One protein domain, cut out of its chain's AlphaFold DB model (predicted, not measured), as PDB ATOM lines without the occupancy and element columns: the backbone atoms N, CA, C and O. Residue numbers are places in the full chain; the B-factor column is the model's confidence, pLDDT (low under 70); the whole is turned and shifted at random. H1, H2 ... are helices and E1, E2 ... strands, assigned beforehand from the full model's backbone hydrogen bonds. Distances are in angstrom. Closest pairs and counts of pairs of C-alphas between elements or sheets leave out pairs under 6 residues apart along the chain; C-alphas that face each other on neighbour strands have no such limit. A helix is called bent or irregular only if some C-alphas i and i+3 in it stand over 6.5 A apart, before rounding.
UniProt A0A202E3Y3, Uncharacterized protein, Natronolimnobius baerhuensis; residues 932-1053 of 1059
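What this domain is: This is residues 932 to 1053 of the 1059 residues of an uncharacterized protein of Natronolimnobius baerhuensis (UniProt A0A202E3Y3). A strongly twisted sheet of four strands has H3 lying across one face and H2 along its E6 edge on that same face. A separate hairpin, E1 and E2, packs on H3, and H1 packs on this hairpin at the far end of the domain. The printed part has 122 residues, in the order H1 E1 E2 H2 H3 E3 E4 E5 E6; the sheet's order is E3 E4 E5 E6, antiparallel, and the class is mixed. It is compact, with a radius of gyration of the C-alphas of 13.4 A and spans of 39 by 33 by 26 A.

How they stand to each other: E3 (residues 1014 to 1018), E4 (1025 to 1032), E5 (1035 to 1042) and E6 (1047 to 1052) form a meander, each strand the antiparallel neighbour of the one before. N 1016 and O 1027 are 2.8 A apart, N 1028 and O 1039 2.8 A, and N 1040 and O 1049 2.8 A, within hydrogen-bond range. H3 (999 to 1012) is on the sheet at a height of 8.3 A, across the strands at 75 degrees to E4 on the local plane; its closest C-alphas to E4 are Ser 1009 and His 1030, 4.8 A. H2 (977 to 990), on the same face, is irregular, with C-alphas 983 and 986 7.7 A apart. H2 touches residues 999 to 1003 of H3 alone, about perpendicular at 85 degrees, with C-alphas of Phe 988 and Ile 1002 closest at 7.0 A. In the hairpin of E1 (955 to 961) and E2 (964 to 969), N 959 and O 966 are 2.8 A apart, within hydrogen-bond range. The closest C-alphas of E1 and H3 are Val 959 and Lys 1011, 6.3 A; those of E2 and H1 (939 to 947) are Ile 965 and Asp 941, 6.8 A. Every O i to N i+4 pair is within range in H3, 4 of 5 in H1 and 7 of 10 in H2.

Where its parts are: H1 begins at C-alpha 939 (-47.286, -45.518, -43.299), and E6 ends at C-alpha 1052 (-25.726, -24.788, -53.437). E5 is 23.4 A long, E4 22.3 A, H3 20.0 A and H2 18.0 A.

The domain as a whole: The two C-alphas farthest apart, Asn 947 and Ser 992, are 39.0 A apart. The printed part has no cut and no long link. Mean pLDDT of the printed part is 84.4; residues 932 to 935 and 1019 to 1024 are under 70.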
ATOM      1  N   HIS A 932     -41.890 -30.362 -41.789       54.72
ATOM      2  CA  HIS A 932     -40.685 -31.131 -42.139       54.72
ATOM      3  C   HIS A 932     -40.989 -32.477 -42.806       54.72
ATOM      4  O   HIS A 932     -40.069 -33.170 -43.229       54.72
ATOM      5  N   LEU A 933     -42.268 -32.836 -42.939       59.03
ATOM      6  CA  LEU A 933     -42.705 -34.082 -43.556       59.03
ATOM      7  C   LEU A 933     -43.613 -33.782 -44.743       59.03
ATOM      8  O   LEU A 933     -44.421 -32.848 -44.710       59.03
ATOM      9  N   ASP A 934     -43.436 -34.552 -45.813       66.44
ATOM     10  CA  ASP A 934     -44.266 -34.428 -47.000       66.44
ATOM     11  C   ASP A 934     -45.715 -34.841 -46.653       66.44
ATOM     12  O   ASP A 934     -45.918 -35.935 -46.128       66.44
ATOM     13  N   PRO A 935     -46.733 -33.989 -46.899       63.84
ATOM     14  CA  PRO A 935     -48.134 -34.320 -46.627       63.84
ATOM     15  C   PRO A 935     -48.640 -35.555 -47.381       63.84
ATOM     16  O   PRO A 935     -49.675 -36.097 -46.996       63.84
ATOM     17  N   ASP A 936     -47.943 -35.980 -48.438       70.50
ATOM     18  CA  ASP A 936     -48.289 -37.173 -49.209       70.50
ATOM     19  C   ASP A 936     -47.642 -38.466 -48.656       70.50
ATOM     20  O   ASP A 936     -47.869 -39.525 -49.236       70.50
ATOM     21  N   LEU A 937     -46.872 -38.409 -47.553       76.00
ATOM     22  CA  LEU A 937     -46.292 -39.599 -46.906       76.00
ATOM     23  C   LEU A 937     -47.373 -40.483 -46.295       76.00
ATOM     24  O   LEU A 937     -48.205 -40.003 -45.516       76.00
ATOM     25  N   ASP A 938     -47.303 -41.783 -46.558       83.75
ATOM     26  CA  ASP A 938     -48.115 -42.792 -45.878       83.75
ATOM     27  C   ASP A 938     -47.288 -43.703 -44.946       83.75
ATOM     28  O   ASP A 938     -46.080 -43.533 -44.779       83.75
ATOM     29  N   ALA A 939     -47.954 -44.633 -44.253       87.38
ATOM     30  CA  ALA A 939     -47.286 -45.518 -43.299       87.38
ATOM     31  C   ALA A 939     -46.283 -46.449 -43.996       87.38
ATOM     32  O   ALA A 939     -45.224 -46.731 -43.441       87.38
ATOM     33  N   ASN A 940     -46.588 -46.881 -45.224       87.12
ATOM     34  CA  ASN A 940     -45.728 -47.755 -46.022       87.12
ATOM     35  C   ASN A 940     -44.471 -47.016 -46.463       87.12
ATOM     36  O   ASN A 940     -43.403 -47.621 -46.515       87.12
ATOM     37  N   ASP A 941     -44.585 -45.709 -46.703       87.00
ATOM     38  CA  ASP A 941     -43.435 -44.890 -47.043       87.00
ATOM     39  C   ASP A 941     -42.398 -44.852 -45.898       87.00
ATOM     40  O   ASP A 941     -41.197 -45.023 -46.108       87.00
ATOM     41  N   LEU A 942     -42.851 -44.693 -44.651       87.06
ATOM     42  CA  LEU A 942     -41.963 -44.722 -43.476       87.06
ATOM     43  C   LEU A 942     -41.368 -46.116 -43.241       87.06
ATOM     44  O   LEU A 942     -40.196 -46.279 -42.906       87.06
ATOM     45  N   VAL A 943     -42.181 -47.132 -43.477       87.25
ATOM     46  CA  VAL A 943     -41.828 -48.547 -43.404       87.25
ATOM     47  C   VAL A 943     -40.780 -48.895 -44.483       87.25
ATOM     48  O   VAL A 943     -39.869 -49.680 -44.224       87.25
ATOM     49  N   GLU A 944     -40.789 -48.274 -45.663       87.00
ATOM     50  CA  GLU A 944     -39.751 -48.457 -46.694       87.00
ATOM     51  C   GLU A 944     -38.392 -47.815 -46.325       87.00
ATOM     52  O   GLU A 944     -37.352 -48.304 -46.778       87.00
ATOM     53  N   VAL A 945     -38.353 -46.819 -45.428       88.31
ATOM     54  CA  VAL A 945     -37.086 -46.282 -44.884       88.31
ATOM     55  C   VAL A 945     -36.337 -47.357 -44.093       88.31
ATOM     56  O   VAL A 945     -35.160 -47.602 -44.354       88.31
ATOM     57  N   ILE A 946     -37.039 -48.084 -43.221       86.62
ATOM     58  CA  ILE A 946     -36.478 -49.224 -42.475       86.62
ATOM     59  C   ILE A 946     -35.972 -50.306 -43.447       86.62
ATOM     60  O   ILE A 946     -34.871 -50.821 -43.291       86.62
ATOM     61  N   ASN A 947     -36.729 -50.613 -44.514       86.19
ATOM     62  CA  ASN A 947     -36.310 -51.596 -45.534       86.19
ATOM     63  C   ASN A 947     -35.018 -51.201 -46.254       86.19
ATOM     64  O   ASN A 947     -34.339 -52.047 -46.837       86.19
ATOM     65  N   SER A 948     -34.722 -49.908 -46.265       86.81
ATOM     66  CA  SER A 948     -33.561 -49.332 -46.925       86.81
ATOM     67  C   SER A 948     -32.381 -49.141 -45.959       86.81
ATOM     68  O   SER A 948     -31.415 -48.457 -46.314       86.81
ATOM     69  N   ASN A 949     -32.451 -49.781 -44.781       85.88
ATOM     70  CA  ASN A 949     -31.521 -49.685 -43.654       85.88
ATOM     71  C   ASN A 949     -31.375 -48.254 -43.109       85.88
ATOM     72  O   ASN A 949     -30.266 -47.836 -42.785       85.88
ATOM     73  N   GLY A 950     -32.467 -47.486 -43.079       85.69
ATOM     74  CA  GLY A 950     -32.481 -46.178 -42.431       85.69
ATOM     75  C   GLY A 950     -32.653 -46.291 -40.916       85.69
ATOM     76  O   GLY A 950     -33.489 -47.066 -40.447       85.69
ATOM     77  N   ASP A 951     -31.901 -45.488 -40.169       88.50
ATOM     78  CA  ASP A 951     -32.026 -45.355 -38.718       88.50
ATOM     79  C   ASP A 951     -33.135 -44.350 -38.387       88.50
ATOM     80  O   ASP A 951     -32.950 -43.128 -38.417       88.50
ATOM     81  N   ILE A 952     -34.313 -44.881 -38.060       87.44
ATOM     82  CA  ILE A 952     -35.526 -44.109 -37.773       87.44
ATOM     83  C   ILE A 952     -35.347 -43.121 -36.619       87.44
ATOM     84  O   ILE A 952     -35.921 -42.026 -36.667       87.44
ATOM     85  N   ASN A 953     -34.531 -43.457 -35.621       82.69
ATOM     86  CA  ASN A 953     -34.296 -42.589 -34.469       82.69
ATOM     87  C   ASN A 953     -33.488 -41.346 -34.863       82.69
ATOM     88  O   ASN A 953     -33.649 -40.278 -34.271       82.69
ATOM     89  N   GLN A 954     -32.715 -41.433 -35.948       85.06
ATOM     90  CA  GLN A 954     -31.979 -40.309 -36.519       85.06
ATOM     91  C   GLN A 954     -32.696 -39.613 -37.679       85.06
ATOM     92  O   GLN A 954     -32.236 -38.556 -38.126       85.06
ATOM     93  N   VAL A 955     -33.814 -40.150 -38.179       86.56
ATOM     94  CA  VAL A 955     -34.566 -39.541 -39.284       86.56
ATOM     95  C   VAL A 955     -35.117 -38.175 -38.874       86.56
ATOM     96  O   VAL A 955     -35.877 -38.006 -37.914       86.56
ATOM     97  N   THR A 956     -34.767 -37.174 -39.681       79.38
ATOM     98  CA  THR A 956     -35.199 -35.782 -39.509       79.38
ATOM     99  C   THR A 956     -36.129 -35.287 -40.616       79.38
ATOM    100  O   THR A 956     -36.852 -34.317 -40.402       79.38
ATOM    101  N   SER A 957     -36.117 -35.919 -41.795       83.44
ATOM    102  CA  SER A 957     -37.004 -35.594 -42.919       83.44
ATOM    103  C   SER A 957     -37.148 -36.795 -43.850       83.44
ATOM    104  O   SER A 957     -36.158 -37.460 -44.149       83.44
ATOM    105  N   VAL A 958     -38.352 -37.009 -44.386       87.12
ATOM    106  CA  VAL A 958     -38.662 -38.038 -45.392       87.12
ATOM    107  C   VAL A 958     -39.432 -37.390 -46.544       87.12
ATOM    108  O   VAL A 958     -40.234 -36.478 -46.329       87.12
ATOM    109  N   VAL A 959     -39.147 -37.817 -47.772       87.50
ATOM    110  CA  VAL A 959     -39.750 -37.304 -49.006       87.50
ATOM    111  C   VAL A 959     -40.011 -38.454 -49.974       87.50
ATOM    112  O   VAL A 959     -39.102 -39.214 -50.319       87.50
ATOM    113  N   THR A 960     -41.234 -38.527 -50.488       87.12
ATOM    114  CA  THR A 960     -41.610 -39.488 -51.529       87.12
ATOM    115  C   THR A 960     -41.357 -38.874 -52.906       87.12
ATOM    116  O   THR A 960     -41.882 -37.814 -53.246       87.12
ATOM    117  N   THR A 961     -40.538 -39.532 -53.733       87.81
ATOM    118  CA  THR A 961     -40.215 -39.068 -55.097       87.81
ATOM    119  C   THR A 961     -40.601 -40.118 -56.145       87.81
ATOM    120  O   THR A 961     -40.745 -41.296 -55.819       87.81
ATOM    121  N   PRO A 962     -40.686 -39.770 -57.446       87.12
ATOM    122  CA  PRO A 962     -40.898 -40.773 -58.496       87.12
ATOM    123  C   PRO A 962     -39.776 -41.826 -58.606       87.12
ATOM    124  O   PRO A 962     -39.933 -42.801 -59.340       87.12
ATOM    125  N   GLN A 963     -38.634 -41.616 -57.937       87.19
ATOM    126  CA  GLN A 963     -37.490 -42.534 -57.858       87.19
ATOM    127  C   GLN A 963     -37.460 -43.318 -56.528       87.19
ATOM    128  O   GLN A 963     -36.417 -43.854 -56.150       87.19
ATOM    129  N   GLY A 964     -38.582 -43.355 -55.809       86.44
ATOM    130  CA  GLY A 964     -38.705 -43.970 -54.491       86.44
ATOM    131  C   GLY A 964     -38.448 -42.979 -53.364       86.44
ATOM    132  O   GLY A 964     -38.325 -41.765 -53.585       86.44
ATOM    133  N   ILE A 965     -38.343 -43.510 -52.158       90.12
ATOM    134  CA  ILE A 965     -38.295 -42.713 -50.936       90.12
ATOM    135  C   ILE A 965     -36.894 -42.198 -50.692       90.12
ATOM    136  O   ILE A 965     -35.899 -42.841 -51.041       90.12
ATOM    137  N   LYS A 966     -36.823 -40.976 -50.182       91.69
ATOM    138  CA  LYS A 966     -35.585 -40.284 -49.865       91.69
ATOM    139  C   LYS A 966     -35.713 -39.726 -48.465       91.69
ATOM    140  O   LYS A 966     -36.729 -39.115 -48.140       91.69
ATOM    141  N   TRP A 967     -34.695 -39.918 -47.645       91.69
ATOM    142  CA  TRP A 967     -34.718 -39.427 -46.274       91.69
ATOM    143  C   TRP A 967     -33.393 -38.781 -45.889       91.69
ATOM    144  O   TRP A 967     -32.367 -38.936 -46.560       91.69
ATOM    145  N   LEU A 968     -33.451 -37.998 -44.822       89.81
ATOM    146  CA  LEU A 968     -32.324 -37.305 -44.226       89.81
ATOM    147  C   LEU A 968     -32.237 -37.692 -42.753       89.81
ATOM    148  O   LEU A 968     -33.159 -37.413 -41.981       89.81
ATOM    149  N   GLU A 969     -31.105 -38.264 -42.375       90.94
ATOM    150  CA  GLU A 969     -30.747 -38.546 -40.985       90.94
ATOM    151  C   GLU A 969     -29.780 -37.483 -40.464       90.94
ATOM    152  O   GLU A 969     -29.211 -36.707 -41.247       90.94
ATOM    153  N   SER A 970     -29.566 -37.465 -39.148       87.81
ATOM    154  CA  SER A 970     -28.425 -36.772 -38.538       87.81
ATOM    155  C   SER A 970     -27.120 -37.160 -39.241       87.81
ATOM    156  O   SER A 970     -26.413 -36.267 -39.715       87.81
ATOM    157  N   GLY A 971     -26.897 -38.462 -39.454       83.00
ATOM    158  CA  GLY A 971     -25.764 -38.989 -40.212       83.00
ATOM    159  C   GLY A 971     -24.444 -38.921 -39.442       83.00
ATOM    160  O   GLY A 971     -24.448 -38.867 -38.222       83.00
ATOM    161  N   SER A 972     -23.328 -38.927 -40.173       85.19
ATOM    162  CA  SER A 972     -21.960 -38.824 -39.647       85.19
ATOM    163  C   SER A 972     -21.182 -37.708 -40.352       85.19
ATOM    164  O   SER A 972     -21.683 -37.060 -41.280       85.19
ATOM    165  N   GLU A 973     -19.900 -37.548 -40.025       83.06
ATOM    166  CA  GLU A 973     -18.992 -36.656 -40.756       83.06
ATOM    167  C   GLU A 973     -18.861 -36.979 -42.257       83.06
ATOM    168  O   GLU A 973     -18.480 -36.116 -43.058       83.06
ATOM    169  N   SER A 974     -19.174 -38.213 -42.665       81.31
ATOM    170  CA  SER A 974     -18.999 -38.691 -44.041       81.31
ATOM    171  C   SER A 974     -20.258 -38.586 -44.913       81.31
ATOM    172  O   SER A 974     -20.134 -38.452 -46.134       81.31
ATOM    173  N   ALA A 975     -21.454 -38.611 -44.316       85.31
ATOM    174  CA  ALA A 975     -22.734 -38.544 -45.020       85.31
ATOM    175  C   ALA A 975     -23.881 -38.101 -44.092       85.31
ATOM    176  O   ALA A 975     -23.825 -38.328 -42.890       85.31
ATOM    177  N   GLY A 976     -24.950 -37.523 -44.644       89.00
ATOM    178  CA  GLY A 976     -26.114 -37.068 -43.872       89.00
ATOM    179  C   GLY A 976     -26.029 -35.603 -43.452       89.00
ATOM    180  O   GLY A 976     -25.272 -34.815 -44.028       89.00
ATOM    181  N   LEU A 977     -26.859 -35.193 -42.493       89.62
ATOM    182  CA  LEU A 977     -26.965 -33.786 -42.115       89.62
ATOM    183  C   LEU A 977     -25.669 -33.243 -41.506       89.62
ATOM    184  O   LEU A 977     -25.290 -32.122 -41.834       89.62
ATOM    185  N   GLU A 978     -24.992 -34.002 -40.651       90.94
ATOM    186  CA  GLU A 978     -23.734 -33.595 -40.024       90.94
ATOM    187  C   GLU A 978     -22.646 -33.307 -41.064       90.94
ATOM    188  O   GLU A 978     -22.103 -32.202 -41.093       90.94
ATOM    189  N   HIS A 979     -22.428 -34.217 -42.017       88.75
ATOM    190  CA  HIS A 979     -21.550 -33.983 -43.164       88.75
ATOM    191  C   HIS A 979     -21.880 -32.684 -43.917       88.75
ATOM    192  O   HIS A 979     -20.989 -31.901 -44.261       88.75
ATOM    193  N   ILE A 980     -23.166 -32.424 -44.173       92.44
ATOM    194  CA  ILE A 980     -23.616 -31.207 -44.865       92.44
ATOM    195  C   ILE A 980     -23.316 -29.967 -44.022       92.44
ATOM    196  O   ILE A 980     -22.860 -28.950 -44.556       92.44
ATOM    197  N   MET A 981     -23.536 -30.045 -42.712       91.06
ATOM    198  CA  MET A 981     -23.236 -28.952 -41.797       91.06
ATOM    199  C   MET A 981     -21.733 -28.669 -41.739       91.06
ATOM    200  O   MET A 981     -21.339 -27.506 -41.821       91.06
ATOM    201  N   ASN A 982     -20.893 -29.698 -41.703       89.88
ATOM    202  CA  ASN A 982     -19.444 -29.538 -41.603       89.88
ATOM    203  C   ASN A 982     -18.830 -29.051 -42.923       89.88
ATOM    204  O   ASN A 982     -17.958 -28.182 -42.932       89.88
ATOM    205  N   ARG A 983     -19.304 -29.571 -44.060       87.81
ATOM    206  CA  ARG A 983     -18.673 -29.338 -45.366       87.81
ATOM    207  C   ARG A 983     -19.307 -28.217 -46.187       87.81
ATOM    208  O   ARG A 983     -18.603 -27.582 -46.971       87.81
ATOM    209  N   HIS A 984     -20.612 -27.986 -46.043       88.00
ATOM    210  CA  HIS A 984     -21.390 -27.158 -46.975       88.00
ATOM    211  C   HIS A 984     -22.221 -26.049 -46.314       88.00
ATOM    212  O   HIS A 984     -22.729 -25.179 -47.027       88.00
ATOM    213  N   SER A 985     -22.330 -25.998 -44.982       89.06
ATOM    214  CA  SER A 985     -23.114 -24.959 -44.282       89.06
ATOM    215  C   SER A 985     -22.696 -23.536 -44.656       89.06
ATOM    216  O   SER A 985     -23.542 -22.690 -44.941       89.06
ATOM    217  N   THR A 986     -21.388 -23.282 -44.751       88.38
ATOM    218  CA  THR A 986     -20.841 -21.970 -45.130       88.38
ATOM    219  C   THR A 986     -21.271 -21.558 -46.541       88.38
ATOM    220  O   THR A 986     -21.542 -20.379 -46.791       88.38
ATOM    221  N   ASP A 987     -21.395 -22.509 -47.467       87.00
ATOM    222  CA  ASP A 987     -21.857 -22.238 -48.831       87.00
ATOM    223  C   ASP A 987     -23.348 -21.868 -48.848       87.00
ATOM    224  O   ASP A 987     -23.758 -20.954 -49.571       87.00
ATOM    225  N   PHE A 988     -24.163 -22.523 -48.013       87.50
ATOM    226  CA  PHE A 988     -25.573 -22.169 -47.833       87.50
ATOM    227  C   PHE A 988     -25.734 -20.774 -47.210       87.50
ATOM    228  O   PHE A 988     -26.467 -19.952 -47.762       87.50
ATOM    229  N   TYR A 989     -25.002 -20.472 -46.132       88.38
ATOM    230  CA  TYR A 989     -25.085 -19.185 -45.423       88.38
ATOM    231  C   TYR A 989     -24.521 -18.006 -46.221       88.38
ATOM    232  O   TYR A 989     -25.013 -16.882 -46.127       88.38
ATOM    233  N   SER A 990     -23.492 -18.236 -47.039       84.06
ATOM    234  CA  SER A 990     -22.900 -17.185 -47.878       84.06
ATOM    235  C   SER A 990     -23.716 -16.882 -49.143       84.06
ATOM    236  O   SER A 990     -23.491 -15.862 -49.812       84.06
ATOM    237  N   SER A 991     -24.702 -17.721 -49.471       80.25
ATOM    238  CA  SER A 991     -25.583 -17.516 -50.614       80.25
ATOM    239  C   SER A 991     -26.616 -16.420 -50.343       80.25
ATOM    240  O   SER A 991     -27.726 -16.665 -49.876       80.25
ATOM    241  N   SER A 992     -26.298 -15.196 -50.774       73.94
ATOM    242  CA  SER A 992     -27.208 -14.030 -50.726       73.94
ATOM    243  C   SER A 992     -28.574 -14.215 -51.414       73.94
ATOM    244  O   SER A 992     -29.424 -13.331 -51.328       73.94
ATOM    245  N   ARG A 993     -28.776 -15.317 -52.148       78.19
ATOM    246  CA  ARG A 993     -30.035 -15.649 -52.826       78.19
ATOM    247  C   ARG A 993     -30.908 -16.622 -52.040       78.19
ATOM    248  O   ARG A 993     -32.117 -16.570 -52.222       78.19
ATOM    249  N   LEU A 994     -30.324 -17.501 -51.224       79.38
ATOM    250  CA  LEU A 994     -31.082 -18.541 -50.520       79.38
ATOM    251  C   LEU A 994     -31.753 -18.029 -49.243       79.38
ATOM    252  O   LEU A 994     -32.775 -18.586 -48.871       79.38
ATOM    253  N   ASP A 995     -31.239 -16.949 -48.644       81.06
ATOM    254  CA  ASP A 995     -31.779 -16.347 -47.412       81.06
ATOM    255  C   ASP A 995     -31.885 -17.359 -46.252       81.06
ATOM    256  O   ASP A 995     -32.885 -17.438 -45.547       81.06
ATOM    257  N   ILE A 996     -30.844 -18.184 -46.096       83.69
ATOM    258  CA  ILE A 996     -30.731 -19.216 -45.059       83.69
ATOM    259  C   ILE A 996     -29.695 -18.751 -44.036       83.69
ATOM    260  O   ILE A 996     -28.574 -18.412 -44.416       83.69
ATOM    261  N   SER A 997     -30.053 -18.761 -42.753       81.50
ATOM    262  CA  SER A 997     -29.178 -18.312 -41.656       81.50
ATOM    263  C   SER A 997     -28.938 -19.355 -40.566       81.50
ATOM    264  O   SER A 997     -28.133 -19.112 -39.674       81.50
ATOM    265  N   ASP A 998     -29.622 -20.497 -40.612       82.56
ATOM    266  CA  ASP A 998     -29.551 -21.531 -39.581       82.56
ATOM    267  C   ASP A 998     -29.633 -22.954 -40.163       82.56
ATOM    268  O   ASP A 998     -29.810 -23.173 -41.366       82.56
ATOM    269  N   LYS A 999     -29.437 -23.949 -39.292       82.31
ATOM    270  CA  LYS A 999     -29.516 -25.380 -39.626       82.31
ATOM    271  C   LYS A 999     -30.906 -25.762 -40.160       82.31
ATOM    272  O   LYS A 999     -31.010 -26.603 -41.051       82.31
ATOM    273  N   THR A1000     -31.962 -25.122 -39.663       80.75
ATOM    274  CA  THR A1000     -33.352 -25.362 -40.079       80.75
ATOM    275  C   THR A1000     -33.592 -24.944 -41.529       80.75
ATOM    276  O   THR A1000     -34.168 -25.705 -42.305       80.75
ATOM    277  N   GLY A1001     -33.083 -23.785 -41.945       83.06
ATOM    278  CA  GLY A1001     -33.169 -23.322 -43.326       83.06
ATOM    279  C   GLY A1001     -32.422 -24.232 -44.304       83.06
ATOM    280  O   GLY A1001     -32.905 -24.449 -45.414       83.06
ATOM    281  N   ILE A1002     -31.304 -24.842 -43.884       86.94
ATOM    282  CA  ILE A1002     -30.590 -25.853 -44.684       86.94
ATOM    283  C   ILE A1002     -31.441 -27.120 -44.839       86.94
ATOM    284  O   ILE A1002     -31.637 -27.577 -45.965       86.94
ATOM    285  N   LYS A1003     -32.006 -27.657 -43.746       86.94
ATOM    286  CA  LYS A1003     -32.920 -28.817 -43.798       86.94
ATOM    287  C   LYS A1003     -34.092 -28.571 -44.752       86.94
ATOM    288  O   LYS A1003     -34.379 -29.412 -45.601       86.94
ATOM    289  N   ASN A1004     -34.716 -27.396 -44.663       84.69
ATOM    290  CA  ASN A1004     -35.826 -27.012 -45.535       84.69
ATOM    291  C   ASN A1004     -35.391 -26.941 -47.007       84.69
ATOM    292  O   ASN A1004     -36.092 -27.436 -47.885       84.69
ATOM    293  N   ALA A1005     -34.212 -26.380 -47.293       86.44
ATOM    294  CA  ALA A1005     -33.683 -26.323 -48.652       86.44
ATOM    295  C   ALA A1005     -33.375 -27.708 -49.234       86.44
ATOM    296  O   ALA A1005     -33.581 -27.913 -50.430       86.44
ATOM    297  N   ILE A1006     -32.925 -28.659 -48.410       89.88
ATOM    298  CA  ILE A1006     -32.722 -30.060 -48.806       89.88
ATOM    299  C   ILE A1006     -34.070 -30.715 -49.113       89.88
ATOM    300  O   ILE A1006     -34.239 -31.264 -50.201       89.88
ATOM    301  N   HIS A1007     -35.041 -30.601 -48.200       87.62
ATOM    302  CA  HIS A1007     -36.385 -31.159 -48.361       87.62
ATOM    303  C   HIS A1007     -37.047 -30.673 -49.661       87.62
ATOM    304  O   HIS A1007     -37.433 -31.481 -50.508       87.62
ATOM    305  N   GLU A1008     -37.099 -29.354 -49.872       86.44
ATOM    306  CA  GLU A1008     -37.673 -28.746 -51.080       86.44
ATOM    307  C   GLU A1008     -36.927 -29.178 -52.349       86.44
ATOM    308  O   GLU A1008     -37.537 -29.441 -53.387       86.44
ATOM    309  N   SER A1009     -35.600 -29.300 -52.264       90.19
ATOM    310  CA  SER A1009     -34.784 -29.729 -53.396       90.19
ATOM    311  C   SER A1009     -35.022 -31.172 -53.803       90.19
ATOM    312  O   SER A1009     -35.084 -31.451 -54.996       90.19
ATOM    313  N   VAL A1010     -35.201 -32.087 -52.851       90.12
ATOM    314  CA  VAL A1010     -35.546 -33.485 -53.151       90.12
ATOM    315  C   VAL A1010     -36.974 -33.586 -53.690       90.12
ATOM    316  O   VAL A1010     -37.218 -34.286 -54.673       90.12
ATOM    317  N   LYS A1011     -37.911 -32.840 -53.099       88.56
ATOM    318  CA  LYS A1011     -39.332 -32.881 -53.458       88.56
ATOM    319  C   LYS A1011     -39.632 -32.299 -54.839       88.56
ATOM    320  O   LYS A1011     -40.486 -32.804 -55.571       88.56
ATOM    321  N   HIS A1012     -38.965 -31.207 -55.194       88.38
ATOM    322  CA  HIS A1012     -39.271 -30.423 -56.393       88.38
ATOM    323  C   HIS A1012     -38.124 -30.361 -57.405       88.38
ATOM    324  O   HIS A1012     -38.255 -29.696 -58.438       88.38
ATOM    325  N   GLY A1013     -36.994 -31.005 -57.118       87.19
ATOM    326  CA  GLY A1013     -35.824 -31.005 -57.987       87.19
ATOM    327  C   GLY A1013     -35.918 -31.983 -59.149       87.19
ATOM    328  O   GLY A1013     -36.542 -33.042 -59.072       87.19
ATOM    329  N   ASP A1014     -35.234 -31.640 -60.239       89.44
ATOM    330  CA  ASP A1014     -35.054 -32.542 -61.371       89.44
ATOM    331  C   ASP A1014     -34.053 -33.643 -60.984       89.44
ATOM    332  O   ASP A1014     -32.877 -33.370 -60.721       89.44
ATOM    333  N   ALA A1015     -34.515 -34.895 -60.961       90.06
ATOM    334  CA  ALA A1015     -33.702 -36.050 -60.589       90.06
ATOM    335  C   ALA A1015     -32.781 -36.507 -61.735       90.06
ATOM    336  O   ALA A1015     -33.228 -36.831 -62.840       90.06
ATOM    337  N   HIS A1016     -31.487 -36.613 -61.445       88.50
ATOM    338  CA  HIS A1016     -30.443 -37.059 -62.363       88.50
ATOM    339  C   HIS A1016     -29.742 -38.287 -61.787       88.50
ATOM    340  O   HIS A1016     -29.191 -38.235 -60.693       88.50
ATOM    341  N   ARG A1017     -29.739 -39.407 -62.517       85.81
ATOM    342  CA  ARG A1017     -29.057 -40.624 -62.057       85.81
ATOM    343  C   ARG A1017     -27.540 -40.453 -62.160       85.81
ATOM    344  O   ARG A1017     -27.042 -40.165 -63.249       85.81
ATOM    345  N   ILE A1018     -26.823 -40.697 -61.067       81.06
ATOM    346  CA  ILE A1018     -25.357 -40.649 -61.018       81.06
ATOM    347  C   ILE A1018     -24.813 -42.090 -61.059       81.06
ATOM    348  O   ILE A1018     -25.189 -42.906 -60.216       81.06
ATOM    349  N   PRO A1019     -23.971 -42.457 -62.044       64.94
ATOM    350  CA  PRO A1019     -23.306 -43.758 -62.070       64.94
ATOM    351  C   PRO A1019     -22.088 -43.788 -61.124       64.94
ATOM    352  O   PRO A1019     -21.258 -42.889 -61.179       64.94
ATOM    353  N   SER A1020     -21.940 -44.843 -60.315       61.19
ATOM    354  CA  SER A1020     -20.717 -45.129 -59.539       61.19
ATOM    355  C   SER A1020     -20.295 -46.600 -59.697       61.19
ATOM    356  O   SER A1020     -21.104 -47.433 -60.118       61.19
ATOM    357  N   SER A1021     -19.028 -46.916 -59.396       47.66
ATOM    358  CA  SER A1021     -18.486 -48.288 -59.373       47.66
ATOM    359  C   SER A1021     -19.113 -49.173 -58.297       47.66
ATOM    360  O   SER A1021     -19.151 -50.388 -58.473       47.66
ATOM    361  N   ASP A1022     -19.652 -48.548 -57.253       44.66
ATOM    362  CA  ASP A1022     -20.121 -49.188 -56.022       44.66
ATOM    363  C   ASP A1022     -21.645 -49.072 -55.857       44.66
ATOM    364  O   ASP A1022     -22.170 -49.150 -54.755       44.66
ATOM    365  N   GLY A1023     -22.366 -48.895 -56.972       52.34
ATOM    366  CA  GLY A1023     -23.827 -48.994 -56.994       52.34
ATOM    367  C   GLY A1023     -24.603 -47.677 -57.000       52.34
ATOM    368  O   GLY A1023     -25.651 -47.640 -56.408       52.34
ATOM    369  N   GLY A1024     -24.156 -46.608 -57.669       65.81
ATOM    370  CA  GLY A1024     -24.992 -45.470 -58.121       65.81
ATOM    371  C   GLY A1024     -25.868 -44.694 -57.102       65.81
ATOM    372  O   GLY A1024     -25.905 -44.967 -55.913       65.81
ATOM    373  N   GLY A1025     -26.567 -43.655 -57.582       83.00
ATOM    374  CA  GLY A1025     -27.471 -42.813 -56.773       83.00
ATOM    375  C   GLY A1025     -28.252 -41.780 -57.603       83.00
ATOM    376  O   GLY A1025     -28.275 -41.858 -58.840       83.00
ATOM    377  N   TYR A1026     -28.869 -40.792 -56.949       89.88
ATOM    378  CA  TYR A1026     -29.598 -39.695 -57.609       89.88
ATOM    379  C   TYR A1026     -29.139 -38.322 -57.111       89.88
ATOM    380  O   TYR A1026     -28.920 -38.125 -55.923       89.88
ATOM    381  N   ALA A1027     -29.022 -37.362 -58.030       90.69
ATOM    382  CA  ALA A1027     -28.883 -35.944 -57.726       90.69
ATOM    383  C   ALA A1027     -30.178 -35.204 -58.057       90.69
ATOM    384  O   ALA A1027     -30.617 -35.203 -59.209       90.69
ATOM    385  N   TYR A1028     -30.753 -34.541 -57.063       92.62
ATOM    386  CA  TYR A1028     -31.922 -33.683 -57.197       92.62
ATOM    387  C   TYR A1028     -31.462 -32.235 -57.260       92.62
ATOM    388  O   TYR A1028     -30.769 -31.774 -56.356       92.62
ATOM    389  N   VAL A1029     -31.820 -31.527 -58.332       91.12
ATOM    390  CA  VAL A1029     -31.443 -30.120 -58.522       91.12
ATOM    391  C   VAL A1029     -32.694 -29.257 -58.567       91.12
ATOM    392  O   VAL A1029     -33.516 -29.410 -59.472       91.12
ATOM    393  N   HIS A1030     -32.828 -28.330 -57.621       92.50
ATOM    394  CA  HIS A1030     -33.956 -27.403 -57.547       92.50
ATOM    395  C   HIS A1030     -33.483 -25.959 -57.376       92.50
ATOM    396  O   HIS A1030     -32.503 -25.697 -56.686       92.50
ATOM    397  N   SER A1031     -34.176 -25.006 -58.004       90.62
ATOM    398  CA  SER A1031     -33.804 -23.590 -57.945       90.62
ATOM    399  C   SER A1031     -34.634 -22.850 -56.902       90.62
ATOM    400  O   SER A1031     -35.791 -22.507 -57.150       90.62
ATOM    401  N   ILE A1032     -34.027 -22.547 -55.757       86.75
ATOM    402  CA  ILE A1032     -34.638 -21.771 -54.674       86.75
ATOM    403  C   ILE A1032     -34.188 -20.317 -54.837       86.75
ATOM    404  O   ILE A1032     -32.995 -20.015 -54.837       86.75
ATOM    405  N   ASN A1033     -35.134 -19.396 -55.049       86.25
ATOM    406  CA  ASN A1033     -34.854 -17.963 -55.249       86.25
ATOM    407  C   ASN A1033     -33.790 -17.660 -56.337       86.25
ATOM    408  O   ASN A1033     -33.079 -16.651 -56.298       86.25
ATOM    409  N   GLY A1034     -33.696 -18.521 -57.359       81.88
ATOM    410  CA  GLY A1034     -32.745 -18.388 -58.469       81.88
ATOM    411  C   GLY A1034     -31.309 -18.813 -58.139       81.88
ATOM    412  O   GLY A1034     -30.385 -18.425 -58.865       81.88
ATOM    413  N   GLN A1035     -31.113 -19.552 -57.047       87.44
ATOM    414  CA  GLN A1035     -29.908 -20.315 -56.747       87.44
ATOM    415  C   GLN A1035     -30.259 -21.802 -56.777       87.44
ATOM    416  O   GLN A1035     -31.188 -22.237 -56.103       87.44
ATOM    417  N   ASP A1036     -29.506 -22.576 -57.549       90.69
ATOM    418  CA  ASP A1036     -29.714 -24.019 -57.605       90.69
ATOM    419  C   ASP A1036     -29.137 -24.664 -56.345       90.69
ATOM    420  O   ASP A1036     -28.077 -24.254 -55.872       90.69
ATOM    421  N   VAL A1037     -29.838 -25.651 -55.807       91.50
ATOM    422  CA  VAL A1037     -29.422 -26.496 -54.690       91.50
ATOM    423  C   VAL A1037     -29.442 -27.929 -55.191       91.50
ATOM    424  O   VAL A1037     -30.419 -28.368 -55.800       91.50
ATOM    425  N   THR A1038     -28.330 -28.625 -54.979       91.44
ATOM    426  CA  THR A1038     -28.154 -30.023 -55.363       91.44
ATOM    427  C   THR A1038     -28.171 -30.885 -54.115       91.44
ATOM    428  O   THR A1038     -27.454 -30.596 -53.158       91.44
ATOM    429  N   VAL A1039     -28.964 -31.951 -54.130       92.50
ATOM    430  CA  VAL A1039     -29.000 -32.977 -53.082       92.50
ATOM    431  C   VAL A1039     -28.628 -34.311 -53.709       92.50
ATOM    432  O   VAL A1039     -29.227 -34.697 -54.711       92.50
ATOM    433  N   ILE A1040     -27.644 -35.002 -53.141       90.50
ATOM    434  CA  ILE A1040     -27.178 -36.307 -53.610       90.50
ATOM    435  C   ILE A1040     -27.640 -37.376 -52.627       90.50
ATOM    436  O   ILE A1040     -27.344 -37.300 -51.435       90.50
ATOM    437  N   THR A1041     -28.319 -38.392 -53.147       91.62
ATOM    438  CA  THR A1041     -28.777 -39.553 -52.383       91.62
ATOM    439  C   THR A1041     -28.118 -40.834 -52.888       91.62
ATOM    440  O   THR A1041     -27.872 -40.975 -54.093       91.62
ATOM    441  N   GLY A1042     -27.879 -41.785 -51.984       87.12
ATOM    442  CA  GLY A1042     -27.439 -43.140 -52.320       87.12
ATOM    443  C   GLY A1042     -28.520 -43.954 -53.041       87.12
ATOM    444  O   GLY A1042     -29.660 -43.500 -53.189       87.12
ATOM    445  N   GLU A1043     -28.174 -45.164 -53.495       84.12
ATOM    446  CA  GLU A1043     -29.136 -46.093 -54.115       84.12
ATOM    447  C   GLU A1043     -30.230 -46.549 -53.140       84.12
ATOM    448  O   GLU A1043     -31.368 -46.735 -53.566       84.12
ATOM    449  N   ASN A1044     -29.918 -46.641 -51.843       85.38
ATOM    450  CA  ASN A1044     -30.906 -46.929 -50.804       85.38
ATOM    451  C   ASN A1044     -31.865 -45.755 -50.555       85.38
ATOM    452  O   ASN A1044     -32.956 -45.983 -50.072       85.38
ATOM    453  N   GLY A1045     -31.514 -44.524 -50.942       88.62
ATOM    454  CA  GLY A1045     -32.341 -43.329 -50.748       88.62
ATOM    455  C   GLY A1045     -31.884 -42.400 -49.622       88.62
ATOM    456  O   GLY A1045     -32.411 -41.290 -49.519       88.62
ATOM    457  N   PHE A1046     -30.859 -42.789 -48.860       91.88
ATOM    458  CA  PHE A1046     -30.244 -41.946 -47.840       91.88
ATOM    459  C   PHE A1046     -29.581 -40.713 -48.466       91.88
ATOM    460  O   PHE A1046     -28.865 -40.815 -49.470       91.88
ATOM    461  N   THR A1047     -29.806 -39.538 -47.879       92.00
ATOM    462  CA  THR A1047     -29.153 -38.296 -48.306       92.00
ATOM    463  C   THR A1047     -27.693 -38.286 -47.874       92.00
ATOM    464  O   THR A1047     -27.385 -38.136 -46.699       92.00
ATOM    465  N   VAL A1048     -26.783 -38.376 -48.843       90.69
ATOM    466  CA  VAL A1048     -25.337 -38.397 -48.593       90.69
ATOM    467  C   VAL A1048     -24.809 -36.982 -48.389       90.69
ATOM    468  O   VAL A1048     -24.070 -36.722 -47.448       90.69
ATOM    469  N   THR A1049     -25.177 -36.049 -49.271       90.62
ATOM    470  CA  THR A1049     -24.693 -34.666 -49.193       90.62
ATOM    471  C   THR A1049     -25.614 -33.691 -49.927       90.62
ATOM    472  O   THR A1049     -26.460 -34.085 -50.734       90.62
ATOM    473  N   SER A1050     -25.441 -32.397 -49.675       91.69
ATOM    474  CA  SER A1050     -26.130 -31.319 -50.372       91.69
ATOM    475  C   SER A1050     -25.287 -30.050 -50.388       91.69
ATOM    476  O   SER A1050     -24.587 -29.749 -49.425       91.69
ATOM    477  N   HIS A1051     -25.370 -29.291 -51.480       89.56
ATOM    478  CA  HIS A1051     -24.680 -28.014 -51.623       89.56
ATOM    479  C   HIS A1051     -25.426 -27.067 -52.580       89.56
ATOM    480  O   HIS A1051     -26.129 -27.514 -53.495       89.56
ATOM    481  N   PRO A1052     -25.246 -25.742 -52.449       86.81
ATOM    482  CA  PRO A1052     -25.726 -24.788 -53.437       86.81
ATOM    483  C   PRO A1052     -24.836 -24.798 -54.693       86.81
ATOM    484  O   PRO A1052     -23.611 -24.756 -54.627       86.81
ATOM    485  N   GLY A1053     -25.455 -24.828 -55.870       78.94
ATOM    486  CA  GLY A1053     -24.821 -24.817 -57.191       78.94
ATOM    487  C   GLY A1053     -25.282 -25.973 -58.082       78.94
ATOM    488  O   GLY A1053     -25.775 -26.984 -57.591       78.94
TER     489      GLY A1053